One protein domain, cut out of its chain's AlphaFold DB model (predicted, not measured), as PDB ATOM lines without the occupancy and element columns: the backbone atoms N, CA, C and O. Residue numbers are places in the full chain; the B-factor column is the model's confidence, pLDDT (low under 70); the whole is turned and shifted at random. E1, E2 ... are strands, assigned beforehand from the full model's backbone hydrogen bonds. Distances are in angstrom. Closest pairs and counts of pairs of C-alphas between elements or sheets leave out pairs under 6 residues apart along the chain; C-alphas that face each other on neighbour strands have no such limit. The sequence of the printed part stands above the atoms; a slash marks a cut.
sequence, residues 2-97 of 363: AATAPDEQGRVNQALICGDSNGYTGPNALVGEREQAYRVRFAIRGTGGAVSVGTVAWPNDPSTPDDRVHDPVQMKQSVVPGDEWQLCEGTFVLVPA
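Overview. This is residues 2 to 97 of the 363 residues of an uncharacterized protein of Armatimonadetes bacterium (UniProt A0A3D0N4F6). Little regular structure is present: a long unnamed stretch, residues 2 to 36, leads into two separate strand pairs, a long ribbon of E1 and E4 and a short hairpin of E2 and E3. The chain leaves E3 near E4, and residues 74 to 75 pair with E4's residues 90 to 91, antiparallel. The 96 printed residues hold no named helix and four strands, E1 to E4 in chain order, both pairs antiparallel; the class is all strand, with 24 residues in named elements. The whole is compact, radius of gyration of the C-alphas 14.4 A, spanning 40 by 32 by 22 A.

Arrangement. E1, residues 37 to 44, is antiparallel to E4, residues 86 to 93, at 159 degrees; N 38 and O 92 are 2.8 A apart, within hydrogen-bond range. E2, residues 54 to 57, and E3, residues 69 to 72, form an antiparallel hairpin at 155 degrees, with N 55 and O 71 at 2.8 A. The closest C-alphas of E3 and E4, Pro 72 and Phe 92, are 6.8 A apart. E1 and E3 are apart.

Along the chain. E1 spans 22.6 A from C-alpha 37 at (175.317, 154.468, 181.519); E2 spans 10.1 A, E3 10.3 A, and E4 23.6 A to C-alpha 93 at (176.623, 150.434, 182.677).

Size, cuts and confidence. The farthest C-alphas, Asn 60 and Asp 83, are 40.7 A apart. The printed part has no cut; links E2 to E3 and E3 to E4 are long. The pLDDT is under 70 at residues 2 to 6, 10 to 19, 48 and 96 to 97.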
ATOM      1  N   ALA A   2     159.983 124.897 194.843       41.09
ATOM      2  CA  ALA A   2     159.426 126.221 194.567       41.09
ATOM      3  C   ALA A   2     160.570 127.234 194.419       41.09
ATOM      4  O   ALA A   2     161.401 127.336 195.316       41.09
ATOM      5  N   ALA A   3     160.604 127.973 193.308       47.22
ATOM      6  CA  ALA A   3     161.664 128.921 192.932       47.22
ATOM      7  C   ALA A   3     161.857 130.114 193.903       47.22
ATOM      8  O   ALA A   3     162.630 131.020 193.624       47.22
ATOM      9  N   THR A   4     161.154 130.119 195.037       55.75
ATOM     10  CA  THR A   4     161.150 131.169 196.065       55.75
ATOM     11  C   THR A   4     161.530 130.646 197.452       55.75
ATOM     12  O   THR A   4     161.370 131.364 198.438       55.75
ATOM     13  N   ALA A   5     161.967 129.388 197.570       59.44
ATOM     14  CA  ALA A   5     162.483 128.878 198.835       59.44
ATOM     15  C   ALA A   5     163.841 129.540 199.142       59.44
ATOM     16  O   ALA A   5     164.653 129.678 198.224       59.44
ATOM     17  N   PRO A   6     164.092 129.966 200.392       65.50
ATOM     18  CA  PRO A   6     165.398 130.477 200.777       65.50
ATOM     19  C   PRO A   6     166.475 129.406 200.572       65.50
ATOM     20  O   PRO A   6     166.216 128.218 200.779       65.50
ATOM     21  N   ASP A   7     167.674 129.828 200.181       71.75
ATOM     22  CA  ASP A   7     168.844 128.953 200.171       71.75
ATOM     23  C   ASP A   7     169.269 128.558 201.600       71.75
ATOM     24  O   ASP A   7     168.696 129.003 202.599       71.75
ATOM     25  N   GLU A   8     170.300 127.717 201.715       72.25
ATOM     26  CA  GLU A   8     170.834 127.242 203.002       72.25
ATOM     27  C   GLU A   8     171.320 128.378 203.929       72.25
ATOM     28  O   GLU A   8     171.526 128.165 205.121       72.25
ATOM     29  N   GLN A   9     171.484 129.595 203.400       70.25
ATOM     30  CA  GLN A   9     171.916 130.800 204.113       70.25
ATOM     31  C   GLN A   9     170.748 131.764 204.382       70.25
ATOM     32  O   GLN A   9     170.963 132.880 204.860       70.25
ATOM     33  N   GLY A  10     169.510 131.352 204.093       66.88
ATOM     34  CA  GLY A  10     168.310 132.160 204.292       66.88
ATOM     35  C   GLY A  10     168.077 133.213 203.205       66.88
ATOM     36  O   GLY A  10     167.214 134.074 203.382       66.88
ATOM     37  N   ARG A  11     168.828 133.193 202.095       62.94
ATOM     38  CA  ARG A  11     168.683 134.175 201.012       62.94
ATOM     39  C   ARG A  11     167.563 133.754 200.080       62.94
ATOM     40  O   ARG A  11     167.535 132.630 199.590       62.94
ATOM     41  N   VAL A  12     166.665 134.685 199.790       65.56
ATOM     42  CA  VAL A  12     165.623 134.508 198.778       65.56
ATOM     43  C   VAL A  12     166.014 135.330 197.559       65.56
ATOM     44  O   VAL A  12     166.118 136.553 197.646       65.56
ATOM     45  N   ASN A  13     166.216 134.670 196.421       62.69
ATOM     46  CA  ASN A  13     166.391 135.357 195.147       62.69
ATOM     47  C   ASN A  13     165.014 135.653 194.556       62.69
ATOM     48  O   ASN A  13     164.332 134.756 194.068       62.69
ATOM     49  N   GLN A  14     164.604 136.917 194.608       65.25
ATOM     50  CA  GLN A  14     163.411 137.395 193.921       65.25
ATOM     51  C   GLN A  14     163.831 138.401 192.853       65.25
ATOM     52  O   GLN A  14     164.464 139.410 193.156       65.25
ATOM     53  N   ALA A  15     163.496 138.118 191.595       63.06
ATOM     54  CA  ALA A  15     163.750 139.039 190.499       63.06
ATOM     55  C   ALA A  15     162.638 140.093 190.448       63.06
ATOM     56  O   ALA A  15     161.462 139.759 190.297       63.06
ATOM     57  N   LEU A  16     163.009 141.368 190.546       65.12
ATOM     58  CA  LEU A  16     162.143 142.446 190.090       65.12
ATOM     59  C   LEU A  16     162.312 142.546 188.574       65.12
ATOM     60  O   LEU A  16     163.341 143.013 188.091       65.12
ATOM     61  N   ILE A  17     161.317 142.075 187.829       69.38
ATOM     62  CA  ILE A  17     161.358 142.102 186.369       69.38
ATOM     63  C   ILE A  17     160.894 143.477 185.887       69.38
ATOM     64  O   ILE A  17     159.776 143.906 186.170       69.38
ATOM     65  N   CYS A  18     161.769 144.168 185.163       66.88
ATOM     66  CA  CYS A  18     161.454 145.395 184.443       66.88
ATOM     67  C   CYS A  18     161.487 145.105 182.935       66.88
ATOM     68  O   CYS A  18     162.448 144.510 182.450       66.88
ATOM     69  N   GLY A  19     160.443 145.513 182.208       69.62
ATOM     70  CA  GLY A  19     160.218 145.115 180.812       69.62
ATOM     71  C   GLY A  19     159.443 143.798 180.682       69.62
ATOM     72  O   GLY A  19     159.117 143.163 181.685       69.62
ATOM     73  N   ASP A  20     159.132 143.399 179.450       79.56
ATOM     74  CA  ASP A  20     158.421 142.149 179.157       79.56
ATOM     75  C   ASP A  20     159.437 141.003 178.991       79.56
ATOM     76  O   ASP A  20     159.853 140.628 177.900       79.56
ATOM     77  N   SER A  21     159.939 140.488 180.114       79.00
ATOM     78  CA  SER A  21     160.827 139.319 180.138       79.00
ATOM     79  C   SER A  21     160.397 138.343 181.227       79.00
ATOM     80  O   SER A  21     159.629 138.690 182.121       79.00
ATOM     81  N   ASN A  22     160.891 137.108 181.177       79.94
ATOM     82  CA  ASN A  22     160.647 136.129 182.244       79.94
ATOM     83  C   ASN A  22     161.858 135.976 183.190       79.94
ATOM     84  O   ASN A  22     161.851 135.109 184.061       79.94
ATOM     85  N   GLY A  23     162.905 136.795 183.014       77.25
ATOM     86  CA  GLY A  23     164.169 136.729 183.764       77.25
ATOM     87  C   GLY A  23     165.145 135.625 183.319       77.25
ATOM     88  O   GLY A  23     166.296 135.600 183.758       77.25
ATOM     89  N   TYR A  24     164.720 134.727 182.429       79.62
ATOM     90  CA  TYR A  24     165.543 133.684 181.804       79.62
ATOM     91  C   TYR A  24     165.781 133.962 180.319       79.62
ATOM     92  O   TYR A  24     166.889 133.786 179.834       79.62
ATOM     93  N   THR A  25     164.771 134.477 179.632       83.25
ATOM     94  CA  THR A  25     164.817 134.987 178.266       83.25
ATOM     95  C   THR A  25     164.173 136.372 178.243       83.25
ATOM     96  O   THR A  25     163.312 136.687 179.078       83.25
ATOM     97  N   GLY A  26     164.601 137.215 177.308       84.00
ATOM     98  CA  GLY A  26     164.154 138.599 177.191       84.00
ATOM     99  C   GLY A  26     163.807 139.055 175.775       84.00
ATOM    100  O   GLY A  26     164.137 140.194 175.459       84.00
ATOM    101  N   PRO A  27     163.146 138.249 174.914       84.88
ATOM    102  CA  PRO A  27     162.850 138.664 173.538       84.88
ATOM    103  C   PRO A  27     161.991 139.939 173.450       84.88
ATOM    104  O   PRO A  27     162.055 140.632 172.441       84.88
ATOM    105  N   ASN A  28     161.247 140.282 174.513       84.31
ATOM    106  CA  ASN A  28     160.471 141.525 174.623       84.31
ATOM    107  C   ASN A  28     161.002 142.466 175.734       84.31
ATOM    108  O   ASN A  28     160.284 143.342 176.228       84.31
ATOM    109  N   ALA A  29     162.253 142.286 176.173       85.81
ATOM    110  CA  ALA A  29     162.876 143.162 177.160       85.81
ATOM    111  C   ALA A  29     163.106 144.579 176.598       85.81
ATOM    112  O   ALA A  29     162.977 144.844 175.403       85.81
ATOM    113  N   LEU A  30     163.462 145.515 177.480       87.81
ATOM    114  CA  LEU A  30     163.860 146.859 177.062       87.81
ATOM    115  C   LEU A  30     165.174 146.797 176.271       87.81
ATOM    116  O   LEU A  30     166.155 146.229 176.748       87.81
ATOM    117  N   VAL A  31     165.200 147.426 175.095       86.00
ATOM    118  CA  VAL A  31     166.413 147.550 174.276       86.00
ATOM    119  C   VAL A  31     167.287 148.676 174.829       86.00
ATOM    120  O   VAL A  31     166.799 149.776 175.094       86.00
ATOM    121  N   GLY A  32     168.579 148.399 174.996       84.38
ATOM    122  CA  GLY A  32     169.581 149.374 175.412       84.38
ATOM    123  C   GLY A  32     170.856 149.262 174.582       84.38
ATOM    124  O   GLY A  32     171.126 148.239 173.958       84.38
ATOM    125  N   GLU A  33     171.643 150.328 174.589       81.56
ATOM    126  CA  GLU A  33     172.952 150.412 173.957       81.56
ATOM    127  C   GLU A  33     174.022 149.889 174.922       81.56
ATOM    128  O   GLU A  33     174.076 150.275 176.096       81.56
ATOM    129  N   ARG A  34     174.882 148.993 174.429       82.06
ATOM    130  CA  ARG A  34     175.996 148.449 175.217       82.06
ATOM    131  C   ARG A  34     176.969 149.561 175.614       82.06
ATOM    132  O   ARG A  34     177.104 150.563 174.921       82.06
ATOM    133  N   GLU A  35     177.662 149.362 176.731       78.75
ATOM    134  CA  GLU A  35     178.660 150.285 177.292       78.75
ATOM    135  C   GLU A  35     178.101 151.664 177.719       78.75
ATOM    136  O   GLU A  35     178.858 152.495 178.225       78.75
ATOM    137  N   GLN A  36     176.786 151.900 177.608       84.44
ATOM    138  CA  GLN A  36     176.141 153.138 178.051       84.44
ATOM    139  C   GLN A  36     175.720 153.101 179.517       84.44
ATOM    140  O   GLN A  36     175.360 152.061 180.075       84.44
ATOM    141  N   ALA A  37     175.745 154.280 180.142       89.31
ATOM    142  CA  ALA A  37     175.317 154.468 181.519       89.31
ATOM    143  C   ALA A  37     173.809 154.738 181.599       89.31
ATOM    144  O   ALA A  37     173.298 155.710 181.042       89.31
ATOM    145  N   TYR A  38     173.112 153.924 182.383       91.00
ATOM    146  CA  TYR A  38     171.686 154.045 182.645       91.00
ATOM    147  C   TYR A  38     171.427 154.407 184.102       91.00
ATOM    148  O   TYR A  38     172.166 154.025 185.014       91.00
ATOM    149  N   ARG A  39     170.331 155.135 184.331       92.75
ATOM    150  CA  ARG A  39     169.816 155.424 185.669       92.75
ATOM    151  C   ARG A  39     168.607 154.550 185.945       92.75
ATOM    152  O   ARG A  39     167.687 154.494 185.135       92.75
ATOM    153  N   VAL A  40     168.566 153.960 187.134       89.81
ATOM    154  CA  VAL A  40     167.386 153.263 187.647       89.81
ATOM    155  C   VAL A  40     166.832 154.001 188.860       89.81
ATOM    156  O   VAL A  40     167.574 154.548 189.681       89.81
ATOM    157  N   ARG A  41     165.504 154.039 188.957       91.25
ATOM    158  CA  ARG A  41     164.768 154.614 190.081       91.25
ATOM    159  C   ARG A  41     163.560 153.738 190.376       91.25
ATOM    160  O   ARG A  41     162.781 153.459 189.473       91.25
ATOM    161  N   PHE A  42     163.397 153.336 191.628       89.50
ATOM    162  CA  PHE A  42     162.272 152.517 192.079       89.50
ATOM    163  C   PHE A  42     161.923 152.852 193.531       89.50
ATOM    164  O   PHE A  42     162.721 153.470 194.234       89.50
ATOM    165  N   ALA A  43     160.727 152.473 193.977       89.94
ATOM    166  CA  ALA A  43     160.321 152.590 195.373       89.94
ATOM    167  C   ALA A  43     160.193 151.199 196.000       89.94
ATOM    168  O   ALA A  43     159.716 150.272 195.347       89.94
ATOM    169  N   ILE A  44     160.604 151.055 197.258       88.19
ATOM    170  CA  ILE A  44     160.543 149.795 198.001       88.19
ATOM    171  C   ILE A  44     159.970 150.015 199.401       88.19
ATOM    172  O   ILE A  44     160.148 151.072 200.002       88.19
ATOM    173  N   ARG A  45     159.260 149.006 199.906       89.19
ATOM    174  CA  ARG A  45     158.701 148.924 201.256       89.19
ATOM    175  C   ARG A  45     158.700 147.456 201.674       89.19
ATOM    176  O   ARG A  45     158.421 146.597 200.839       89.19
ATOM    177  N   GLY A  46     158.981 147.156 202.936       86.50
ATOM    178  CA  GLY A  46     158.973 145.784 203.436       86.50
ATOM    179  C   GLY A  46     159.656 145.642 204.789       86.50
ATOM    180  O   GLY A  46     160.253 146.583 205.295       86.50
ATOM    181  N   THR A  47     159.573 144.445 205.361       76.62
ATOM    182  CA  THR A  47     160.033 144.139 206.726       76.62
ATOM    183  C   THR A  47     161.303 143.274 206.764       76.62
ATOM    184  O   THR A  47     161.672 142.762 207.818       76.62
ATOM    185  N   GLY A  48     161.957 143.069 205.613       68.12
ATOM    186  CA  GLY A  48     163.114 142.180 205.431       68.12
ATOM    187  C   GLY A  48     164.458 142.907 205.272       68.12
ATOM    188  O   GLY A  48     164.502 144.125 205.147       68.12
ATOM    189  N   GLY A  49     165.556 142.138 205.283       70.94
ATOM    190  CA  GLY A  49     166.947 142.623 205.260       70.94
ATOM    191  C   GLY A  49     167.406 143.321 203.970       70.94
ATOM    192  O   GLY A  49     166.616 143.615 203.077       70.94
ATOM    193  N   ALA A  50     168.711 143.607 203.881       77.00
ATOM    194  CA  ALA A  50     169.305 144.352 202.767       77.00
ATOM    195  C   ALA A  50     169.040 143.696 201.399       77.00
ATOM    196  O   ALA A  50     169.203 142.487 201.234       77.00
ATOM    197  N   VAL A  51     168.675 144.515 200.413       81.38
ATOM    198  CA  VAL A  51     168.360 144.108 199.040       81.38
ATOM    199  C   VAL A  51     169.537 144.437 198.128       81.38
ATOM    200  O   VAL A  51     170.028 145.566 198.108       81.38
ATOM    201  N   SER A  52     169.977 143.450 197.348       81.75
ATOM    202  CA  SER A  52     170.910 143.676 196.244       81.75
ATOM    203  C   SER A  52     170.133 144.006 194.974       81.75
ATOM    204  O   SER A  52     169.110 143.382 194.693       81.75
ATOM    205  N   VAL A  53     170.616 144.981 194.208       86.38
ATOM    206  CA  VAL A  53     170.008 145.396 192.941       86.38
ATOM    207  C   VAL A  53     171.001 145.119 191.822       86.38
ATOM    208  O   VAL A  53     172.147 145.564 191.873       86.38
ATOM    209  N   GLY A  54     170.554 144.388 190.807       86.06
ATOM    210  CA  GLY A  54     171.334 144.062 189.620       86.06
ATOM    211  C   GLY A  54     170.467 144.111 188.369       86.06
ATOM    212  O   GLY A  54     169.240 144.183 188.454       86.06
ATOM    213  N   THR A  55     171.114 144.071 187.214       86.56
ATOM    214  CA  THR A  55     170.472 143.957 185.907       86.56
ATOM    215  C   THR A  55     170.749 142.594 185.297       86.56
ATOM    216  O   THR A  55     171.738 141.940 185.630       86.56
ATOM    217  N   VAL A  56     169.862 142.176 184.399       87.38
ATOM    218  CA  VAL A  56     170.046 141.013 183.529       87.38
ATOM    219  C   VAL A  56     169.927 141.511 182.098       87.38
ATOM    220  O   VAL A  56     168.997 142.261 181.798       87.38
ATOM    221  N   ALA A  57     170.864 141.126 181.241       88.06
ATOM    222  CA  ALA A  57     170.850 141.472 179.826       88.06
ATOM    223  C   ALA A  57     171.202 140.253 178.967       88.06
ATOM    224  O   ALA A  57     171.826 139.316 179.456       88.06
ATOM    225  N   TRP A  58     170.813 140.305 177.694       89.19
ATOM    226  CA  TRP A  58     171.131 139.316 176.663       89.19
ATOM    227  C   TRP A  58     171.812 140.061 175.517       89.19
ATOM    228  O   TRP A  58     171.124 140.720 174.732       89.19
ATOM    229  N   PRO A  59     173.153 140.112 175.489       81.19
ATOM    230  CA  PRO A  59     173.861 140.930 174.523       81.19
ATOM    231  C   PRO A  59     173.585 140.500 173.078       81.19
ATOM    232  O   PRO A  59     173.450 141.374 172.222       81.19
ATOM    233  N   ASN A  60     173.533 139.198 172.796       78.19
ATOM    234  CA  ASN A  60     173.594 138.648 171.441       78.19
ATOM    235  C   ASN A  60     172.312 137.915 171.021       78.19
ATOM    236  O   ASN A  60     171.876 138.082 169.886       78.19
ATOM    237  N   ASP A  61     171.698 137.133 171.910       81.56
ATOM    238  CA  ASP A  61     170.478 136.372 171.632       81.56
ATOM    239  C   ASP A  61     169.533 136.394 172.851       81.56
ATOM    240  O   ASP A  61     169.701 135.636 173.811       81.56
ATOM    241  N   PRO A  62     168.480 137.230 172.824       83.69
ATOM    242  CA  PRO A  62     167.539 137.343 173.931       83.69
ATOM    243  C   PRO A  62     166.606 136.138 174.090       83.69
ATOM    244  O   PRO A  62     165.848 136.082 175.062       83.69
ATOM    245  N   SER A  63     166.628 135.173 173.166       84.88
ATOM    246  CA  SER A  63     165.806 133.965 173.240       84.88
ATOM    247  C   SER A  63     166.443 132.840 174.062       84.88
ATOM    248  O   SER A  63     165.724 131.933 174.487       84.88
ATOM    249  N   THR A  64     167.748 132.917 174.351       82.62
ATOM    250  CA  THR A  64     168.483 131.873 175.076       82.62
ATOM    251  C   THR A  64     168.857 132.287 176.507       82.62
ATOM    252  O   THR A  64     169.362 133.386 176.739       82.62
ATOM    253  N   PRO A  65     168.663 131.412 177.511       83.94
ATOM    254  CA  PRO A  65     169.159 131.650 178.863       83.94
ATOM    255  C   PRO A  65     170.684 131.687 179.002       83.94
ATOM    256  O   PRO A  65     171.155 132.194 180.025       83.94
ATOM    257  N   ASP A  66     171.429 131.153 178.035       82.44
ATOM    258  CA  ASP A  66     172.894 131.044 178.095       82.44
ATOM    259  C   ASP A  66     173.604 132.364 177.757       82.44
ATOM    260  O   ASP A  66     174.733 132.583 178.182       82.44
ATOM    261  N   ASP A  67     172.925 133.281 177.065       77.25
ATOM    262  CA  ASP A  67     173.448 134.614 176.729       77.25
ATOM    263  C   ASP A  67     173.259 135.629 177.876       77.25
ATOM    264  O   ASP A  67     173.602 136.804 177.760       77.25
ATOM    265  N   ARG A  68     172.709 135.197 179.020       86.50
ATOM    266  CA  ARG A  68     172.457 136.084 180.161       86.50
ATOM    267  C   ARG A  68     173.746 136.575 180.796       86.50
ATOM    268  O   ARG A  68     174.551 135.796 181.303       86.50
ATOM    269  N   VAL A  69     173.844 137.891 180.920       85.25
ATOM    270  CA  VAL A  69     174.859 138.560 181.732       85.25
ATOM    271  C   VAL A  69     174.210 139.312 182.886       85.25
ATOM    272  O   VAL A  69     173.098 139.833 182.769       85.25
ATOM    273  N   HIS A  70     174.911 139.347 184.017       86.38
ATOM    274  CA  HIS A  70     174.471 140.011 185.237       86.38
ATOM    275  C   HIS A  70     175.421 141.150 185.580       86.38
ATOM    276  O   HIS A  70     176.610 140.907 185.781       86.38
ATOM    277  N   ASP A  71     174.883 142.356 185.740       83.19
ATOM    278  CA  ASP A  71     175.667 143.521 186.147       83.19
ATOM    279  C   ASP A  71     175.117 144.121 187.447       83.19
ATOM    280  O   ASP A  71     173.899 144.226 187.630       83.19
ATOM    281  N   PRO A  72     175.984 144.517 188.393       85.88
ATOM    282  CA  PRO A  72     175.539 145.167 189.614       85.88
ATOM    283  C   PRO A  72     175.068 146.596 189.326       85.88
ATOM    284  O   PRO A  72     175.709 147.349 188.589       85.88
ATOM    285  N   VAL A  73     173.993 147.020 189.993       90.25
ATOM    286  CA  VAL A  73     173.608 148.433 190.021       90.25
ATOM    287  C   VAL A  73     174.346 149.128 191.159       90.25
ATOM    288  O   VAL A  73     174.248 148.741 192.324       90.25
ATOM    289  N   GLN A  74     175.045 150.215 190.841       93.12
ATOM    290  CA  GLN A  74     175.629 151.102 191.840       93.12
ATOM    291  C   GLN A  74     174.529 151.972 192.448       93.12
ATOM    292  O   GLN A  74     174.139 153.004 191.900       93.12
ATOM    293  N   MET A  75     173.996 151.528 193.582       93.12
ATOM    294  CA  MET A  75     172.991 152.275 194.331       93.12
ATOM    295  C   MET A  75     173.628 153.465 195.054       93.12
ATOM    296  O   MET A  75     174.704 153.341 195.636       93.12
ATOM    297  N   LYS A  76     172.941 154.616 195.080       90.88
ATOM    298  CA  LYS A  76     173.401 155.805 195.831       90.88
ATOM    299  C   LYS A  76     173.484 155.564 197.341       90.88
ATOM    300  O   LYS A  76     174.205 156.264 198.041       90.88
ATOM    301  N   GLN A  77     172.712 154.601 197.831       87.25
ATOM    302  CA  GLN A  77     172.618 154.213 199.231       87.25
ATOM    303  C   GLN A  77     172.228 152.738 199.322       87.25
ATOM    304  O   GLN A  77     171.613 152.201 198.399       87.25
ATOM    305  N   SER A  78     172.572 152.086 200.434       87.00
ATOM    306  CA  SER A  78     172.136 150.715 200.705       87.00
ATOM    307  C   SER A  78     170.612 150.613 200.640       87.00
ATOM    308  O   SER A  78     169.903 151.448 201.202       87.00
ATOM    309  N   VAL A  79     170.107 149.588 199.956       88.62
ATOM    310  CA  VAL A  79     168.667 149.366 199.800       88.62
ATOM    311  C   VAL A  79     168.198 148.492 200.953       88.62
ATOM    312  O   VAL A  79     168.430 147.285 200.962       88.62
ATOM    313  N   VAL A  80     167.575 149.111 201.951       87.75
ATOM    314  CA  VAL A  80     167.035 148.421 203.126       87.75
ATOM    315  C   VAL A  80     165.544 148.739 203.212       87.75
ATOM    316  O   VAL A  80     165.203 149.891 203.467       87.75
ATOM    317  N   PRO A  81     164.652 147.765 202.966       86.00
ATOM    318  CA  PRO A  81     163.216 147.971 203.092       86.00
ATOM    319  C   PRO A  81     162.835 148.419 204.508       86.00
ATOM    320  O   PRO A  81     163.394 147.939 205.493       86.00
ATOM    321  N   GLY A  82     161.871 149.332 204.600       86.81
ATOM    322  CA  GLY A  82     161.262 149.734 205.865       86.81
ATOM    323  C   GLY A  82     159.739 149.751 205.786       86.81
ATOM    324  O   GLY A  82     159.142 149.463 204.743       86.81
ATOM    325  N   ASP A  83     159.111 150.144 206.893       89.50
ATOM    326  CA  ASP A  83     157.651 150.202 207.020       89.50
ATOM    327  C   ASP A  83     157.000 151.285 206.149       89.50
ATOM    328  O   ASP A  83     155.785 151.247 205.935       89.50
ATOM    329  N   GLU A  84     157.791 152.209 205.600       90.81
ATOM    330  CA  GLU A  84     157.369 153.260 204.675       90.81
ATOM    331  C   GLU A  84     157.968 153.060 203.277       90.81
ATOM    332  O   GLU A  84     159.003 152.415 203.108       90.81
ATOM    333  N   TRP A  85     157.314 153.631 202.261       92.62
ATOM    334  CA  TRP A  85     157.847 153.646 200.900       92.62
ATOM    335  C   TRP A  85     159.096 154.514 200.826       92.62
ATOM    336  O   TRP A  85     159.047 155.721 201.053       92.62
ATOM    337  N   GLN A  86     160.201 153.898 200.436       90.56
ATOM    338  CA  GLN A  86     161.472 154.569 200.244       90.56
ATOM    339  C   GLN A  86     161.831 154.580 198.774       90.56
ATOM    340  O   GLN A  86     161.757 153.564 198.087       90.56
ATOM    341  N   LEU A  87     162.232 155.749 198.293       93.19
ATOM    342  CA  LEU A  87     162.709 155.908 196.937       93.19
ATOM    343  C   LEU A  87     164.204 155.593 196.867       93.19
ATOM    344  O   LEU A  87     165.014 156.199 197.571       93.19
ATOM    345  N   CYS A  88     164.566 154.698 195.960       92.31
ATOM    346  CA  CYS A  88     165.934 154.296 195.700       92.31
ATOM    347  C   CYS A  88     166.347 154.714 194.288       92.31
ATOM    348  O   CYS A  88     165.564 154.643 193.338       92.31
ATOM    349  N   GLU A  89     167.600 155.141 194.151       94.44
ATOM    350  CA  GLU A  89     168.207 155.485 192.870       94.44
ATOM    351  C   GLU A  89     169.589 154.852 192.755       94.44
ATOM    352  O   GLU A  89     170.340 154.782 193.732       94.44
ATOM    353  N   GLY A  90     169.934 154.444 191.541       94.06
ATOM    354  CA  GLY A  90     171.243 153.906 191.217       94.06
ATOM    355  C   GLY A  90     171.582 154.091 189.749       94.06
ATOM    356  O   GLY A  90     170.768 154.568 188.951       94.06
ATOM    357  N   THR A  91     172.803 153.713 189.404       94.25
ATOM    358  CA  THR A  91     173.316 153.739 188.036       94.25
ATOM    359  C   THR A  91     174.007 152.431 187.705       94.25
ATOM    360  O   THR A  91     174.623 151.816 188.572       94.25
ATOM    361  N   PHE A  92     173.938 152.020 186.450       90.44
ATOM    362  CA  PHE A  92     174.683 150.877 185.935       90.44
ATOM    363  C   PHE A  92     175.176 151.180 184.523       90.44
ATOM    364  O   PHE A  92     174.653 152.079 183.865       90.44
ATOM    365  N   VAL A  93     176.191 150.445 184.078       87.44
ATOM    366  CA  VAL A  93     176.623 150.434 182.677       87.44
ATOM    367  C   VAL A  93     176.129 149.127 182.080       87.44
ATOM    368  O   VAL A  93     176.385 148.077 182.662       87.44
ATOM    369  N   LEU A  94     175.383 149.188 180.980       84.75
ATOM    370  CA  LEU A  94     174.808 147.994 180.361       84.75
ATOM    371  C   LEU A  94     175.904 147.204 179.637       84.75
ATOM    372  O   LEU A  94     176.456 147.712 178.665       84.75
ATOM    373  N   VAL A  95     176.199 145.977 180.087       77.31
ATOM    374  CA  VAL A  95     177.244 145.111 179.507       77.31
ATOM    375  C   VAL A  95     178.569 145.880 179.401       77.31
ATOM    376  O   VAL A  95     178.998 146.241 178.298       77.31
ATOM    377  N   PRO A  96     179.192 146.241 180.538       67.75
ATOM    378  CA  PRO A  96     180.413 147.027 180.523       67.75
ATOM    379  C   PRO A  96     181.485 146.285 179.727       67.75
ATOM    380  O   PRO A  96     181.614 145.064 179.836       67.75
ATOM    381  N   ALA A  97     182.283 147.029 178.959       63.44
ATOM    382  CA  ALA A  97     183.481 146.486 178.334       63.44
ATOM    383  C   ALA A  97     184.263 145.682 179.383       63.44
ATOM    384  O   ALA A  97     184.513 146.192 180.488       63.44
TER     385      ALA A  97